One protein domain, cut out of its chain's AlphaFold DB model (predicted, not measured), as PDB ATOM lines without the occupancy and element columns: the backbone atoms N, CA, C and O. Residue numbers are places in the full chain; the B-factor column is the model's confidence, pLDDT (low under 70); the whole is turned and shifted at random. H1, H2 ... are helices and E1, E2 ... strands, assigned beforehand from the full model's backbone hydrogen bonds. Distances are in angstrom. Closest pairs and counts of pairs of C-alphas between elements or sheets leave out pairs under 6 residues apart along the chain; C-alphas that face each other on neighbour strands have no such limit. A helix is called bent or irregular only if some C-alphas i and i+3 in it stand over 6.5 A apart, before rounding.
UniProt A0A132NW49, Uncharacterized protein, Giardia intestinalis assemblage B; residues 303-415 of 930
ATOM      1  N   THR A 303     -53.701  41.159 -13.779       70.38
ATOM      2  CA  THR A 303     -52.391  41.023 -13.173       70.38
ATOM      3  C   THR A 303     -52.226  39.598 -12.701       70.38
ATOM      4  O   THR A 303     -53.088  39.041 -12.024       70.38
ATOM      5  N   SER A 304     -51.112  38.992 -13.084       77.50
ATOM      6  CA  SER A 304     -50.738  37.664 -12.616       77.50
ATOM      7  C   SER A 304     -49.340  37.728 -12.027       77.50
ATOM      8  O   SER A 304     -48.393  38.117 -12.710       77.50
ATOM      9  N   GLU A 305     -49.224  37.340 -10.760       77.06
ATOM     10  CA  GLU A 305     -47.953  37.303 -10.026       77.06
ATOM     11  C   GLU A 305     -47.240  35.943 -10.159       77.06
ATOM     12  O   GLU A 305     -46.045  35.823  -9.912       77.06
ATOM     13  N   ASN A 306     -47.957  34.916 -10.638       79.75
ATOM     14  CA  ASN A 306     -47.499  33.521 -10.687       79.75
ATOM     15  C   ASN A 306     -47.188  33.044 -12.114       79.75
ATOM     16  O   ASN A 306     -47.417  31.878 -12.449       79.75
ATOM     17  N   CYS A 307     -46.723  33.938 -12.989       83.25
ATOM     18  CA  CYS A 307     -46.298  33.559 -14.339       83.25
ATOM     19  C   CYS A 307     -44.929  32.857 -14.352       83.25
ATOM     20  O   CYS A 307     -44.684  32.043 -15.242       83.25
ATOM     21  N   TRP A 308     -44.068  33.117 -13.364       86.12
ATOM     22  CA  TRP A 308     -42.735  32.520 -13.244       86.12
ATOM     23  C   TRP A 308     -42.479  32.008 -11.825       86.12
ATOM     24  O   TRP A 308     -43.096  32.477 -10.870       86.12
ATOM     25  N   ASN A 309     -41.603  31.011 -11.698       79.50
ATOM     26  CA  ASN A 309     -41.209  30.440 -10.416       79.50
ATOM     27  C   ASN A 309     -40.509  31.491  -9.543       79.50
ATOM     28  O   ASN A 309     -39.842  32.397 -10.048       79.50
ATOM     29  N   LEU A 310     -40.610  31.320  -8.222       65.56
ATOM     30  CA  LEU A 310     -39.880  32.110  -7.228       65.56
ATOM     31  C   LEU A 310     -38.373  31.840  -7.374       65.56
ATOM     32  O   LEU A 310     -37.823  30.912  -6.788       65.56
ATOM     33  N   GLY A 311     -37.729  32.610  -8.242       63.19
ATOM     34  CA  GLY A 311     -36.321  32.452  -8.598       63.19
ATOM     35  C   GLY A 311     -35.857  33.381  -9.716       63.19
ATOM     36  O   GLY A 311     -34.778  33.162 -10.262       63.19
ATOM     37  N   THR A 312     -36.651  34.397 -10.079       74.50
ATOM     38  CA  THR A 312     -36.276  35.404 -11.077       74.50
ATOM     39  C   THR A 312     -35.013  36.125 -10.618       74.50
ATOM     40  O   THR A 312     -35.019  36.795  -9.578       74.50
ATOM     41  N   GLN A 313     -33.926  35.965 -11.376       81.25
ATOM     42  CA  GLN A 313     -32.641  36.612 -11.105       81.25
ATOM     43  C   GLN A 313     -32.440  37.750 -12.097       81.25
ATOM     44  O   GLN A 313     -32.572  37.539 -13.301       81.25
ATOM     45  N   LEU A 314     -32.107  38.938 -11.602       80.88
ATOM     46  CA  LEU A 314     -31.671  40.054 -12.431       80.88
ATOM     47  C   LEU A 314     -30.147  40.061 -12.445       80.88
ATOM     48  O   LEU A 314     -29.511  40.278 -11.414       80.88
ATOM     49  N   HIS A 315     -29.575  39.803 -13.610       82.19
ATOM     50  CA  HIS A 315     -28.147  39.868 -13.845       82.19
ATOM     51  C   HIS A 315     -27.788  41.207 -14.479       82.19
ATOM     52  O   HIS A 315     -28.284  41.517 -15.554       82.19
ATOM     53  N   ILE A 316     -26.964  42.016 -13.827       76.19
ATOM     54  CA  ILE A 316     -26.615  43.357 -14.316       76.19
ATOM     55  C   ILE A 316     -25.189  43.332 -14.845       76.19
ATOM     56  O   ILE A 316     -24.256  43.051 -14.092       76.19
ATOM     57  N   GLU A 317     -25.026  43.655 -16.124       69.44
ATOM     58  CA  GLU A 317     -23.731  43.823 -16.767       69.44
ATOM     59  C   GLU A 317     -23.245  45.267 -16.606       69.44
ATOM     60  O   GLU A 317     -23.838  46.245 -17.078       69.44
ATOM     61  N   TYR A 318     -22.125  45.397 -15.903       64.12
ATOM     62  CA  TYR A 318     -21.671  46.663 -15.354       64.12
ATOM     63  C   TYR A 318     -21.249  47.707 -16.409       64.12
ATOM     64  O   TYR A 318     -21.478  48.910 -16.213       64.12
ATOM     65  N   GLN A 319     -20.630  47.269 -17.514       56.59
ATOM     66  CA  GLN A 319     -20.057  48.146 -18.549       56.59
ATOM     67  C   GLN A 319     -21.117  48.630 -19.549       56.59
ATOM     68  O   GLN A 319     -21.284  49.839 -19.767       56.59
ATOM     69  N   SER A 320     -21.895  47.697 -20.100       62.50
ATOM     70  CA  SER A 320     -22.951  47.984 -21.075       62.50
ATOM     71  C   SER A 320     -24.134  48.734 -20.446       62.50
ATOM     72  O   SER A 320     -24.792  49.528 -21.118       62.50
ATOM     73  N   GLY A 321     -24.370  48.567 -19.135       64.31
ATOM     74  CA  GLY A 321     -25.611  49.009 -18.492       64.31
ATOM     75  C   GLY A 321     -26.816  48.190 -18.951       64.31
ATOM     76  O   GLY A 321     -27.941  48.693 -18.936       64.31
ATOM     77  N   GLN A 322     -26.561  46.965 -19.415       79.75
ATOM     78  CA  GLN A 322     -27.574  45.975 -19.731       79.75
ATOM     79  C   GLN A 322     -27.900  45.168 -18.472       79.75
ATOM     80  O   GLN A 322     -27.015  44.789 -17.711       79.75
ATOM     81  N   ALA A 323     -29.176  44.891 -18.245       83.50
ATOM     82  CA  ALA A 323     -29.643  44.022 -17.183       83.50
ATOM     83  C   ALA A 323     -30.496  42.900 -17.784       83.50
ATOM     84  O   ALA A 323     -31.479  43.161 -18.470       83.50
ATOM     85  N   CYS A 324     -30.111  41.651 -17.550       86.00
ATOM     86  CA  CYS A 324     -30.750  40.454 -18.070       86.00
ATOM     87  C   CYS A 324     -31.485  39.696 -16.960       86.00
ATOM     88  O   CYS A 324     -30.897  39.263 -15.975       86.00
ATOM     89  N   LEU A 325     -32.788  39.514 -17.128       85.50
ATOM     90  CA  LEU A 325     -33.665  38.757 -16.244       85.50
ATOM     91  C   LEU A 325     -33.667  37.288 -16.654       85.50
ATOM     92  O   LEU A 325     -33.898  36.985 -17.821       85.50
ATOM     93  N   THR A 326     -33.468  36.382 -15.699       85.38
ATOM     94  CA  THR A 326     -33.662  34.939 -15.895       85.38
ATOM     95  C   THR A 326     -35.070  34.553 -15.466       85.38
ATOM     96  O   THR A 326     -35.460  34.813 -14.329       85.38
ATOM     97  N   LEU A 327     -35.817  33.921 -16.366       85.00
ATOM     98  CA  LEU A 327     -37.217  33.558 -16.197       85.00
ATOM     99  C   LEU A 327     -37.383  32.039 -16.236       85.00
ATOM    100  O   LEU A 327     -36.807  31.356 -17.079       85.00
ATOM    101  N   SER A 328     -38.211  31.511 -15.336       85.69
ATOM    102  CA  SER A 328     -38.593  30.097 -15.310       85.69
ATOM    103  C   SER A 328     -40.120  30.004 -15.294       85.69
ATOM    104  O   SER A 328     -40.715  30.302 -14.258       85.69
ATOM    105  N   PRO A 329     -40.782  29.686 -16.421       84.88
ATOM    106  CA  PRO A 329     -42.242  29.696 -16.507       84.88
ATOM    107  C   PRO A 329     -42.879  28.610 -15.626       84.88
ATOM    108  O   PRO A 329     -42.377  27.493 -15.529       84.88
ATOM    109  N   THR A 330     -44.011  28.934 -14.999       83.25
ATOM    110  CA  THR A 330     -44.796  28.011 -14.149       83.25
ATOM    111  C   THR A 330     -45.759  27.124 -14.938       83.25
ATOM    112  O   THR A 330     -46.294  26.162 -14.391       83.25
ATOM    113  N   GLY A 331     -46.019  27.455 -16.209       78.56
ATOM    114  CA  GLY A 331     -47.067  26.819 -17.013       78.56
ATOM    115  C   GLY A 331     -48.463  27.413 -16.786       78.56
ATOM    116  O   GLY A 331     -49.464  26.774 -17.106       78.56
ATOM    117  N   ASN A 332     -48.558  28.624 -16.229       81.56
ATOM    118  CA  ASN A 332     -49.833  29.289 -15.979       81.56
ATOM    119  C   ASN A 332     -50.553  29.627 -17.299       81.56
ATOM    120  O   ASN A 332     -50.069  30.417 -18.113       81.56
ATOM    121  N   THR A 333     -51.744  29.054 -17.486       77.50
ATOM    122  CA  THR A 333     -52.542  29.166 -18.716       77.50
ATOM    123  C   THR A 333     -52.944  30.598 -19.064       77.50
ATOM    124  O   THR A 333     -53.020  30.923 -20.245       77.50
ATOM    125  N   LEU A 334     -53.152  31.473 -18.072       79.00
ATOM    126  CA  LEU A 334     -53.414  32.898 -18.320       79.00
ATOM    127  C   LEU A 334     -52.193  33.583 -18.944       79.00
ATOM    128  O   LEU A 334     -52.324  34.318 -19.914       79.00
ATOM    129  N   CYS A 335     -50.990  33.286 -18.455       81.94
ATOM    130  CA  CYS A 335     -49.758  33.886 -18.972       81.94
ATOM    131  C   CYS A 335     -49.413  33.367 -20.379       81.94
ATOM    132  O   CYS A 335     -48.938  34.139 -21.207       81.94
ATOM    133  N   ILE A 336     -49.710  32.092 -20.668       79.69
ATOM    134  CA  ILE A 336     -49.543  31.485 -22.001       79.69
ATOM    135  C   ILE A 336     -50.427  32.180 -23.045       79.69
ATOM    136  O   ILE A 336     -49.977  32.440 -24.157       79.69
ATOM    137  N   LEU A 337     -51.687  32.463 -22.702       77.00
ATOM    138  CA  LEU A 337     -52.668  33.014 -23.643       77.00
ATOM    139  C   LEU A 337     -52.582  34.538 -23.784       77.00
ATOM    140  O   LEU A 337     -52.970  35.075 -24.820       77.00
ATOM    141  N   SER A 338     -52.114  35.241 -22.750       78.69
ATOM    142  CA  SER A 338     -52.183  36.705 -22.674       78.69
ATOM    143  C   SER A 338     -50.860  37.430 -22.946       78.69
ATOM    144  O   SER A 338     -50.877  38.657 -23.073       78.69
ATOM    145  N   LEU A 339     -49.733  36.714 -23.058       83.19
ATOM    146  CA  LEU A 339     -48.430  37.286 -23.419       83.19
ATOM    147  C   LEU A 339     -48.072  36.958 -24.886       83.19
ATOM    148  O   LEU A 339     -47.679  35.829 -25.178       83.19
ATOM    149  N   PRO A 340     -48.208  37.922 -25.817       80.38
ATOM    150  CA  PRO A 340     -47.881  37.751 -27.232       80.38
ATOM    151  C   PRO A 340     -46.368  37.852 -27.489       80.38
ATOM    152  O   PRO A 340     -45.587  38.134 -26.583       80.38
ATOM    153  N   SER A 341     -45.956  37.682 -28.749       80.62
ATOM    154  CA  SER A 341     -44.549  37.773 -29.164       80.62
ATOM    155  C   SER A 341     -43.929  39.162 -29.009       80.62
ATOM    156  O   SER A 341     -42.719  39.267 -28.839       80.62
ATOM    157  N   SER A 342     -44.742  40.218 -29.050       82.06
ATOM    158  CA  SER A 342     -44.285  41.601 -28.900       82.06
ATOM    159  C   SER A 342     -44.937  42.245 -27.685       82.06
ATOM    160  O   SER A 342     -46.163  42.366 -27.633       82.06
ATOM    161  N   LEU A 343     -44.136  42.670 -26.709       88.25
ATOM    162  CA  LEU A 343     -44.630  43.193 -25.432       88.25
ATOM    163  C   LEU A 343     -43.698  44.259 -24.845       88.25
ATOM    164  O   LEU A 343     -42.543  44.389 -25.250       88.25
ATOM    165  N   LEU A 344     -44.209  45.040 -23.896       84.75
ATOM    166  CA  LEU A 344     -43.431  46.039 -23.171       84.75
ATOM    167  C   LEU A 344     -42.855  45.402 -21.904       84.75
ATOM    168  O   LEU A 344     -43.588  44.846 -21.093       84.75
ATOM    169  N   LEU A 345     -41.548  45.501 -21.716       86.12
ATOM    170  CA  LEU A 345     -40.880  45.204 -20.459       86.12
ATOM    171  C   LEU A 345     -40.762  46.496 -19.649       86.12
ATOM    172  O   LEU A 345     -40.232  47.494 -20.140       86.12
ATOM    173  N   GLU A 346     -41.221  46.452 -18.405       89.12
ATOM    174  CA  GLU A 346     -41.044  47.506 -17.412       89.12
ATOM    175  C   GLU A 346     -40.214  46.960 -16.243       89.12
ATOM    176  O   GLU A 346     -40.574  45.956 -15.627       89.12
ATOM    177  N   LEU A 347     -39.097  47.618 -15.942       86.75
ATOM    178  CA  LEU A 347     -38.236  47.309 -14.803       86.75
ATOM    179  C   LEU A 347     -38.183  48.526 -13.877       86.75
ATOM    180  O   LEU A 347     -37.708  49.596 -14.263       86.75
ATOM    181  N   ASN A 348     -38.662  48.351 -12.649       86.69
ATOM    182  CA  ASN A 348     -38.549  49.343 -11.587       86.69
ATOM    183  C   ASN A 348     -37.472  48.900 -10.607       86.69
ATOM    184  O   ASN A 348     -37.519  47.777 -10.109       86.69
ATOM    185  N   VAL A 349     -36.539  49.795 -10.305       84.50
ATOM    186  CA  VAL A 349     -35.442  49.565  -9.360       84.50
ATOM    187  C   VAL A 349     -35.602  50.557  -8.216       84.50
ATOM    188  O   VAL A 349     -35.905  51.721  -8.469       84.50
ATOM    189  N   SER A 350     -35.418  50.121  -6.971       79.88
ATOM    190  CA  SER A 350     -35.739  50.917  -5.773       79.88
ATOM    191  C   SER A 350     -35.060  52.290  -5.718       79.88
ATOM    192  O   SER A 350     -35.629  53.238  -5.182       79.88
ATOM    193  N   THR A 351     -33.863  52.412  -6.290       75.88
ATOM    194  CA  THR A 351     -33.051  53.635  -6.295       75.88
ATOM    195  C   THR A 351     -33.206  54.473  -7.570       75.88
ATOM    196  O   THR A 351     -32.592  55.537  -7.671       75.88
ATOM    197  N   TYR A 352     -34.026  54.041  -8.542       81.69
ATOM    198  CA  TYR A 352     -34.283  54.780  -9.782       81.69
ATOM    199  C   TYR A 352     -35.669  55.431  -9.751       81.69
ATOM    200  O   TYR A 352     -36.680  54.755  -9.595       81.69
ATOM    201  N   GLN A 353     -35.738  56.751  -9.944       77.44
ATOM    202  CA  GLN A 353     -37.017  57.479  -9.922       77.44
ATOM    203  C   GLN A 353     -37.894  57.222 -11.158       77.44
ATOM    204  O   GLN A 353     -39.080  57.550 -11.148       77.44
ATOM    205  N   LYS A 354     -37.326  56.660 -12.232       83.25
ATOM    206  CA  LYS A 354     -38.035  56.341 -13.477       83.25
ATOM    207  C   LYS A 354     -38.146  54.825 -13.656       83.25
ATOM    208  O   LYS A 354     -37.354  54.058 -13.123       83.25
ATOM    209  N   THR A 355     -39.110  54.386 -14.458       83.38
ATOM    210  CA  THR A 355     -39.209  52.989 -14.905       83.38
ATOM    211  C   THR A 355     -38.348  52.792 -16.145       83.38
ATOM    212  O   THR A 355     -38.495  53.542 -17.113       83.38
ATOM    213  N   ILE A 356     -37.494  51.769 -16.157       84.88
ATOM    214  CA  ILE A 356     -36.738  51.392 -17.355       84.88
ATOM    215  C   ILE A 356     -37.686  50.608 -18.262       84.88
ATOM    216  O   ILE A 356     -38.285  49.620 -17.831       84.88
ATOM    217  N   LYS A 357     -37.855  51.065 -19.504       85.56
ATOM    218  CA  LYS A 357     -38.821  50.503 -20.455       85.56
ATOM    219  C   LYS A 357     -38.127  50.027 -21.720       85.56
ATOM    220  O   LYS A 357     -37.281  50.735 -22.257       85.56
ATOM    221  N   SER A 358     -38.508  48.852 -22.210       82.81
ATOM    222  CA  SER A 358     -38.025  48.319 -23.487       82.81
ATOM    223  C   SER A 358     -39.100  47.489 -24.173       82.81
ATOM    224  O   SER A 358     -39.916  46.856 -23.508       82.81
ATOM    225  N   ILE A 359     -39.111  47.488 -25.503       82.25
ATOM    226  CA  ILE A 359     -40.004  46.633 -26.286       82.25
ATOM    227  C   ILE A 359     -39.253  45.342 -26.596       82.25
ATOM    228  O   ILE A 359     -38.168  45.375 -27.176       82.25
ATOM    229  N   ILE A 360     -39.835  44.213 -26.206       82.69
ATOM    230  CA  ILE A 360     -39.313  42.882 -26.509       82.69
ATOM    231  C   ILE A 360     -40.062  42.345 -27.721       82.69
ATOM    232  O   ILE A 360     -41.293  42.384 -27.752       82.69
ATOM    233  N   PHE A 361     -39.310  41.836 -28.689       81.12
ATOM    234  CA  PHE A 361     -39.818  41.116 -29.851       81.12
ATOM    235  C   PHE A 361     -39.489  39.624 -29.703       81.12
ATOM    236  O   PHE A 361     -38.573  39.261 -28.965       81.12
ATOM    237  N   ASP A 362     -40.251  38.765 -30.380       81.62
ATOM    238  CA  ASP A 362     -40.076  37.304 -30.394       81.62
ATOM    239  C   ASP A 362     -40.152  36.607 -29.019       81.62
ATOM    240  O   ASP A 362     -39.601  35.525 -28.810       81.62
ATOM    241  N   TYR A 363     -40.883  37.196 -28.069       85.44
ATOM    242  CA  TYR A 363     -41.131  36.582 -26.769       85.44
ATOM    243  C   TYR A 363     -41.988  35.312 -26.895       85.44
ATOM    244  O   TYR A 363     -43.037  35.292 -27.540       85.44
ATOM    245  N   ASN A 364     -41.583  34.242 -26.217       86.62
ATOM    246  CA  ASN A 364     -42.382  33.033 -26.078       86.62
ATOM    247  C   ASN A 364     -42.379  32.603 -24.615       86.62
ATOM    248  O   ASN A 364     -41.346  32.198 -24.089       86.62
ATOM    249  N   TYR A 365     -43.549  32.619 -23.976       85.44
ATOM    250  CA  TYR A 365     -43.684  32.286 -22.557       85.44
ATOM    251  C   TYR A 365     -43.044  30.943 -22.163       85.44
ATOM    252  O   TYR A 365     -42.516  30.823 -21.063       85.44
ATOM    253  N   THR A 366     -43.065  29.943 -23.047       81.06
ATOM    254  CA  THR A 366     -42.562  28.593 -22.742       81.06
ATOM    255  C   THR A 366     -41.052  28.471 -22.949       81.06
ATOM    256  O   THR A 366     -40.393  27.729 -22.228       81.06
ATOM    257  N   ASN A 367     -40.503  29.197 -23.929       84.00
ATOM    258  CA  ASN A 367     -39.126  29.004 -24.397       84.00
ATOM    259  C   ASN A 367     -38.173  30.128 -23.971       84.00
ATOM    260  O   ASN A 367     -36.963  29.922 -23.934       84.00
ATOM    261  N   THR A 368     -38.685  31.323 -23.672       83.50
ATOM    262  CA  THR A 368     -37.857  32.470 -23.300       83.50
ATOM    263  C   THR A 368     -37.412  32.345 -21.846       83.50
ATOM    264  O   THR A 368     -38.180  32.586 -20.917       83.50
ATOM    265  N   THR A 369     -36.140  32.003 -21.652       83.81
ATOM    266  CA  THR A 369     -35.509  31.889 -20.327       83.81
ATOM    267  C   THR A 369     -34.765  33.151 -19.905       83.81
ATOM    268  O   THR A 369     -34.421  33.288 -18.733       83.81
ATOM    269  N   THR A 370     -34.485  34.070 -20.832       86.50
ATOM    270  CA  THR A 370     -33.698  35.277 -20.556       86.50
ATOM    271  C   THR A 370     -34.225  36.473 -21.342       86.50
ATOM    272  O   THR A 370     -34.507  36.346 -22.531       86.50
ATOM    273  N   ILE A 371     -34.348  37.633 -20.689       86.19
ATOM    274  CA  ILE A 371     -34.734  38.905 -21.324       86.19
ATOM    275  C   ILE A 371     -33.796  40.008 -20.848       86.19
ATOM    276  O   ILE A 371     -33.650  40.192 -19.645       86.19
ATOM    277  N   CYS A 372     -33.212  40.773 -21.766       85.50
ATOM    278  CA  CYS A 372     -32.293  41.858 -21.434       85.50
ATOM    279  C   CYS A 372     -32.901  43.241 -21.699       85.50
ATOM    280  O   CYS A 372     -33.621  43.441 -22.676       85.50
ATOM    281  N   ILE A 373     -32.584  44.202 -20.833       87.00
ATOM    282  CA  ILE A 373     -32.966  45.610 -20.943       87.00
ATOM    283  C   ILE A 373     -31.737  46.498 -20.797       87.00
ATOM    284  O   ILE A 373     -30.859  46.206 -19.994       87.00
ATOM    285  N   SER A 374     -31.670  47.583 -21.559       85.06
ATOM    286  CA  SER A 374     -30.584  48.561 -21.474       85.06
ATOM    287  C   SER A 374     -31.105  49.884 -20.936       85.06
ATOM    288  O   SER A 374     -32.263  50.244 -21.153       85.06
ATOM    289  N   CYS A 375     -30.240  50.615 -20.238       81.69
ATOM    290  CA  CYS A 375     -30.560  51.961 -19.783       81.69
ATOM    291  C   CYS A 375     -30.897  52.909 -20.948       81.69
ATOM    292  O   CYS A 375     -30.275  52.818 -22.011       81.69
ATOM    293  N   PRO A 376     -31.851  53.834 -20.751       79.56
ATOM    294  CA  PRO A 376     -32.251  54.777 -21.783       79.56
ATOM    295  C   PRO A 376     -31.135  55.808 -22.029       79.56
ATOM    296  O   PRO A 376     -30.406  56.187 -21.111       79.56
ATOM    297  N   ALA A 377     -30.969  56.232 -23.284       76.44
ATOM    298  CA  ALA A 377     -29.826  57.048 -23.707       76.44
ATOM    299  C   ALA A 377     -29.820  58.463 -23.096       76.44
ATOM    300  O   ALA A 377     -28.756  59.029 -22.858       76.44
ATOM    301  N   ASP A 378     -30.999  59.016 -22.815       77.94
ATOM    302  CA  ASP A 378     -31.228  60.343 -22.235       77.94
ATOM    303  C   ASP A 378     -30.939  60.422 -20.727       77.94
ATOM    304  O   ASP A 378     -30.783  61.517 -20.193       77.94
ATOM    305  N   ASP A 379     -30.838  59.281 -20.035       78.56
ATOM    306  CA  ASP A 379     -30.606  59.220 -18.584       78.56
ATOM    307  C   ASP A 379     -29.659  58.075 -18.184       78.56
ATOM    308  O   ASP A 379     -29.771  57.437 -17.129       78.56
ATOM    309  N   LEU A 380     -28.708  57.799 -19.079       77.12
ATOM    310  CA  LEU A 380     -27.816  56.647 -19.025       77.12
ATOM    311  C   LEU A 380     -27.041  56.565 -17.702       77.12
ATOM    312  O   LEU A 380     -26.908  55.488 -17.127       77.12
ATOM    313  N   VAL A 381     -26.544  57.702 -17.203       72.38
ATOM    314  CA  VAL A 381     -25.702  57.763 -15.998       72.38
ATOM    315  C   VAL A 381     -26.500  57.431 -14.735       72.38
ATOM    316  O   VAL A 381     -26.061  56.592 -13.944       72.38
ATOM    317  N   GLN A 382     -27.679  58.035 -14.542       78.69
ATOM    318  CA  GLN A 382     -28.485  57.770 -13.345       78.69
ATOM    319  C   GLN A 382     -29.100  56.372 -13.370       78.69
ATOM    320  O   GLN A 382     -29.109  55.697 -12.341       78.69
ATOM    321  N   CYS A 383     -29.539  55.901 -14.540       79.44
ATOM    322  CA  CYS A 383     -30.044  54.539 -14.694       79.44
ATOM    323  C   CYS A 383     -28.964  53.492 -14.380       79.44
ATOM    324  O   CYS A 383     -29.211  52.575 -13.593       79.44
ATOM    325  N   LYS A 384     -27.740  53.651 -14.915       77.12
ATOM    326  CA  LYS A 384     -26.616  52.753 -14.595       77.12
ATOM    327  C   LYS A 384     -26.299  52.776 -13.099       77.12
ATOM    328  O   LYS A 384     -26.070  51.716 -12.522       77.12
ATOM    329  N   LYS A 385     -26.317  53.954 -12.455       74.56
ATOM    330  CA  LYS A 385     -26.132  54.070 -10.997       74.56
ATOM    331  C   LYS A 385     -27.213  53.299 -10.236       74.56
ATOM    332  O   LYS A 385     -26.884  52.544  -9.330       74.56
ATOM    333  N   ALA A 386     -28.478  53.451 -10.612       77.25
ATOM    334  CA  ALA A 386     -29.572  52.826  -9.887       77.25
ATOM    335  C   ALA A 386     -29.632  51.302 -10.075       77.25
ATOM    336  O   ALA A 386     -29.855  50.585  -9.106       77.25
ATOM    337  N   LEU A 387     -29.340  50.784 -11.276       78.69
ATOM    338  CA  LEU A 387     -29.170  49.339 -11.478       78.69
ATOM    339  C   LEU A 387     -28.082  48.764 -10.559       78.69
ATOM    340  O   LEU A 387     -28.227  47.651 -10.074       78.69
ATOM    341  N   ARG A 388     -27.018  49.530 -10.287       70.12
ATOM    342  CA  ARG A 388     -25.899  49.121  -9.426       70.12
ATOM    343  C   ARG A 388     -26.238  49.141  -7.932       70.12
ATOM    344  O   ARG A 388     -25.839  48.222  -7.229       70.12
ATOM    345  N   THR A 389     -26.924  50.179  -7.448       69.75
ATOM    346  CA  THR A 389     -27.209  50.374  -6.010       69.75
ATOM    347  C   THR A 389     -28.593  49.893  -5.575       69.75
ATOM    348  O   THR A 389     -28.934  49.978  -4.400       69.75
ATOM    349  N   GLY A 390     -29.424  49.431  -6.510       71.12
ATOM    350  CA  GLY A 390     -30.771  48.960  -6.218       71.12
ATOM    351  C   GLY A 390     -30.773  47.740  -5.303       71.12
ATOM    352  O   GLY A 390     -30.202  46.708  -5.633       71.12
ATOM    353  N   GLU A 391     -31.465  47.846  -4.172       72.44
ATOM    354  CA  GLU A 391     -31.662  46.736  -3.226       72.44
ATOM    355  C   GLU A 391     -32.843  45.836  -3.611       72.44
ATOM    356  O   GLU A 391     -32.921  44.677  -3.207       72.44
ATOM    357  N   ALA A 392     -33.781  46.377  -4.387       79.00
ATOM    358  CA  ALA A 392     -34.960  45.665  -4.841       79.00
ATOM    359  C   ALA A 392     -35.323  46.093  -6.258       79.00
ATOM    360  O   ALA A 392     -35.202  47.266  -6.630       79.00
ATOM    361  N   ALA A 393     -35.833  45.142  -7.033       82.94
ATOM    362  CA  ALA A 393     -36.386  45.412  -8.343       82.94
ATOM    363  C   ALA A 393     -37.699  44.656  -8.554       82.94
ATOM    364  O   ALA A 393     -37.910  43.552  -8.047       82.94
ATOM    365  N   THR A 394     -38.592  45.263  -9.326       84.56
ATOM    366  CA  THR A 394     -39.826  44.632  -9.797       84.56
ATOM    367  C   THR A 394     -39.866  44.691 -11.309       84.56
ATOM    368  O   THR A 394     -39.478  45.685 -11.924       84.56
ATOM    369  N   MET A 395     -40.315  43.595 -11.900       86.19
ATOM    370  CA  MET A 395     -40.423  43.426 -13.337       86.19
ATOM    371  C   MET A 395     -41.896  43.256 -13.697       86.19
ATOM    372  O   MET A 395     -42.612  42.503 -13.035       86.19
ATOM    373  N   ALA A 396     -42.323  43.904 -14.776       85.12
ATOM    374  CA  ALA A 396     -43.604  43.645 -15.406       85.12
ATOM    375  C   ALA A 396     -43.434  43.412 -16.915       85.12
ATOM    376  O   ALA A 396     -42.804  44.213 -17.605       85.12
ATOM    377  N   LEU A 397     -44.019  42.327 -17.432       85.69
ATOM    378  CA  LEU A 397     -44.290  42.192 -18.864       85.69
ATOM    379  C   LEU A 397     -45.709  42.645 -19.136       85.69
ATOM    380  O   LEU A 397     -46.669  42.150 -18.547       85.69
ATOM    381  N   VAL A 398     -45.812  43.596 -20.045       83.81
ATOM    382  CA  VAL A 398     -46.947  44.478 -20.175       83.81
ATOM    383  C   VAL A 398     -47.485  44.430 -21.597       83.81
ATOM    384  O   VAL A 398     -46.779  44.685 -22.573       83.81
ATOM    385  N   THR A 399     -48.785  44.177 -21.696       78.69
ATOM    386  CA  THR A 399     -49.577  44.384 -22.909       78.69
ATOM    387  C   THR A 399     -50.668  45.431 -22.637       78.69
ATOM    388  O   THR A 399     -50.853  45.866 -21.488       78.69
ATOM    389  N   PRO A 400     -51.423  45.866 -23.664       71.81
ATOM    390  CA  PRO A 400     -52.573  46.742 -23.456       71.81
ATOM    391  C   PRO A 400     -53.626  46.164 -22.494       71.81
ATOM    392  O   PRO A 400     -54.350  46.934 -21.872       71.81
ATOM    393  N   THR A 401     -53.706  44.835 -22.340       72.94
ATOM    394  CA  THR A 401     -54.793  44.153 -21.612       72.94
ATOM    395  C   THR A 401     -54.344  43.227 -20.472       72.94
ATOM    396  O   THR A 401     -55.177  42.831 -19.661       72.94
ATOM    397  N   PHE A 402     -53.053  42.896 -20.355       79.00
ATOM    398  CA  PHE A 402     -52.518  41.958 -19.358       79.00
ATOM    399  C   PHE A 402     -51.162  42.425 -18.812       79.00
ATOM    400  O   PHE A 402     -50.399  43.098 -19.511       79.00
ATOM    401  N   SER A 403     -50.864  42.085 -17.554       81.75
ATOM    402  CA  SER A 403     -49.564  42.356 -16.934       81.75
ATOM    403  C   SER A 403     -49.119  41.207 -16.052       81.75
ATOM    404  O   SER A 403     -49.711  40.920 -15.015       81.75
ATOM    405  N   ALA A 404     -48.020  40.582 -16.436       85.06
ATOM    406  CA  ALA A 404     -47.354  39.602 -15.602       85.06
ATOM    407  C   ALA A 404     -46.306  40.320 -14.754       85.06
ATOM    408  O   ALA A 404     -45.365  40.883 -15.312       85.06
ATOM    409  N   ILE A 405     -46.479  40.329 -13.432       84.25
ATOM    410  CA  ILE A 405     -45.597  41.040 -12.499       84.25
ATOM    411  C   ILE A 405     -44.814  40.012 -11.691       84.25
ATOM    412  O   ILE A 405     -45.356  38.990 -11.285       84.25
ATOM    413  N   THR A 406     -43.536  40.268 -11.447       83.25
ATOM    414  CA  THR A 406     -42.733  39.447 -10.542       83.25
ATOM    415  C   THR A 406     -41.726  40.313  -9.797       83.25
ATOM    416  O   THR A 406     -41.192  41.292 -10.330       83.25
ATOM    417  N   THR A 407     -41.481  39.976  -8.535       82.50
ATOM    418  CA  THR A 407     -40.382  40.553  -7.766       82.50
ATOM    419  C   THR A 407     -39.083  39.871  -8.174       82.50
ATOM    420  O   THR A 407     -39.003  38.648  -8.312       82.50
ATOM    421  N   VAL A 408     -38.040  40.668  -8.382       80.69
ATOM    422  CA  VAL A 408     -36.703  40.129  -8.600       80.69
ATOM    423  C   VAL A 408     -36.211  39.584  -7.267       80.69
ATOM    424  O   VAL A 408     -36.000  40.330  -6.316       80.69
ATOM    425  N   SER A 409     -36.050  38.266  -7.204       70.62
ATOM    426  CA  SER A 409     -35.662  37.563  -5.978       70.62
ATOM    427  C   SER A 409     -34.178  37.721  -5.646       70.62
ATOM    428  O   SER A 409     -33.802  37.705  -4.477       70.62
ATOM    429  N   ILE A 410     -33.331  37.861  -6.671       73.81
ATOM    430  CA  ILE A 410     -31.885  38.008  -6.519       73.81
ATOM    431  C   ILE A 410     -31.386  38.990  -7.577       73.81
ATOM    432  O   ILE A 410     -31.552  38.748  -8.775       73.81
ATOM    433  N   MET A 411     -30.740  40.070  -7.144       73.62
ATOM    434  CA  MET A 411     -29.964  40.952  -8.015       73.62
ATOM    435  C   MET A 411     -28.495  40.531  -7.940       73.62
ATOM    436  O   MET A 411     -27.894  40.534  -6.870       73.62
ATOM    437  N   LYS A 412     -27.930  40.115  -9.075       71.69
ATOM    438  CA  LYS A 412     -26.509  39.781  -9.212       71.69
ATOM    439  C   LYS A 412     -25.874  40.754 -10.182       71.69
ATOM    440  O   LYS A 412     -26.106  40.673 -11.386       71.69
ATOM    441  N   THR A 413     -25.028  41.625  -9.673       65.56
ATOM    442  CA  THR A 413     -24.165  42.436 -10.526       65.56
ATOM    443  C   THR A 413     -22.995  41.567 -10.968       65.56
ATOM    444  O   THR A 413     -22.240  41.085 -10.126       65.56
ATOM    445  N   ALA A 414     -22.846  41.336 -12.275       57.34
ATOM    446  CA  ALA A 414     -21.583  40.846 -12.809       57.34
ATOM    447  C   ALA A 414     -20.568  41.981 -12.688       57.34
ATOM    448  O   ALA A 414     -20.516  42.894 -13.516       57.34
ATOM    449  N   THR A 415     -19.774  41.942 -11.625       55.16
ATOM    450  CA  THR A 415     -18.493  42.635 -11.612       55.16
ATOM    451  C   THR A 415     -17.601  41.909 -12.607       55.16
ATOM    452  O   THR A 415     -17.334  40.718 -12.445       55.16
TER     453      THR A 415
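AT A GLANCE: This is residues 303 to 415 of the 930 residues of an uncharacterized protein of Giardia intestinalis assemblage B (UniProt A0A132NW49). What does this model look like? Two sheets of four strands each stand face to face as a sandwich, E5 E2 E1 E8 against E4 E3 E6 E7, with the strands of the one crossed at 77 degrees to those of the other. The helix H2 caps one end of the sandwich, near both sheets, and the short helix H1 sits at the opposite end, where it only grazes the second sheet. What is it made of, and how large is it? The printed part has 113 residues, with two named helices and eight named strands in the order E1 E2 H1 E3 E4 E5 H2 E6 E7 E8, a mixed class of helices and strands; the sheet E5 E2 E1 E8 is mixed and the sheet E4 E3 E6 E7 is all antiparallel. The whole is compact, with a radius of gyration of the C-alphas of 13.4 A, and only just elongated, with spans of 39 by 26 by 21 A.

IN THESE COORDINATES: Where do the first elements lie? Strand E1 is residues 313 to 317, with C-alpha 313 at (-32.641, 36.612, -11.105), and strand E2 is residues 322 to 326. Helix H1 is residues 333 to 338. What follows? Strand E3, residues 343 to 349, is the longest strand by residues and measures 19.6 A from first to last C-alpha. Strand E4 is residues 356 to 360 and strand E5 is residues 370 to 374; helix H2, residues 377 to 389, measures 19.1 A and begins with C-alpha 377 at (-29.826, 57.048, -23.707). Which strands come last? E6 is residues 393 to 398, 15.9 A long, and E7 is residues 402 to 407, 16.8 A long. E8 is residues 410 to 414, with C-alpha 414 at (-21.583, 40.846, -12.809).

HOW THE PARTS SIT: How is the sheet E5 E2 E1 E8 paired? E1 and E2 form a hairpin, with N 315 and O 324 2.8 A apart, and E5 is antiparallel to E2, with N 325 and O 371 2.7 A apart. E8 is parallel to E1, with N 412 and O 314 2.8 A apart. How is the sheet E4 E3 E6 E7 paired? The hairpin of E3 and E4 has N 345 and O 358 2.8 A apart, and the hairpin of E6 and E7 has N 395 and O 406 2.9 A apart. E3 and E6 are antiparallel, with N 396 and O 346 2.8 A apart; residues 303 to 304 pair, parallel, with residues 403 to 404 of E7. Where do the sheets come near each other? The closest C-alphas of E4 and E5 are those of Ser 358 and Ile 373, 6.3 A apart. E7 runs on into E8 across a break of 2 residues, at 76 degrees. How do the helices stand? H2 is on one face of the sheet E5 E2 E1 E8, making two layers, a helix layer and a sheet layer, at a height over the sheet of 10.0 A; its closest C-alpha pair with E1 is Leu 387 and Ile 316, 7.1 A. H2 is irregular, with C-alphas 378 and 381 8.7 A apart and 7 of 9 O i to N i+4 pairs within hydrogen-bond range, while in H1 every such pair is within range. H1 and H2 are apart, and the closest C-alphas of H1 and E7 are those of Ser 338 and Phe 402, 6.2 A.

THE WHOLE: How far does it reach? The two C-alphas farthest apart are those of Thr 333 and Val 381, at 39.3 A. Is it continuous? The printed part has no cut, and no link between named elements is long. Where is confidence low? The mean pLDDT of the printed part is 79.2, and residues 310 to 311, 317 to 321, 389 and 413 to 415 are under 70.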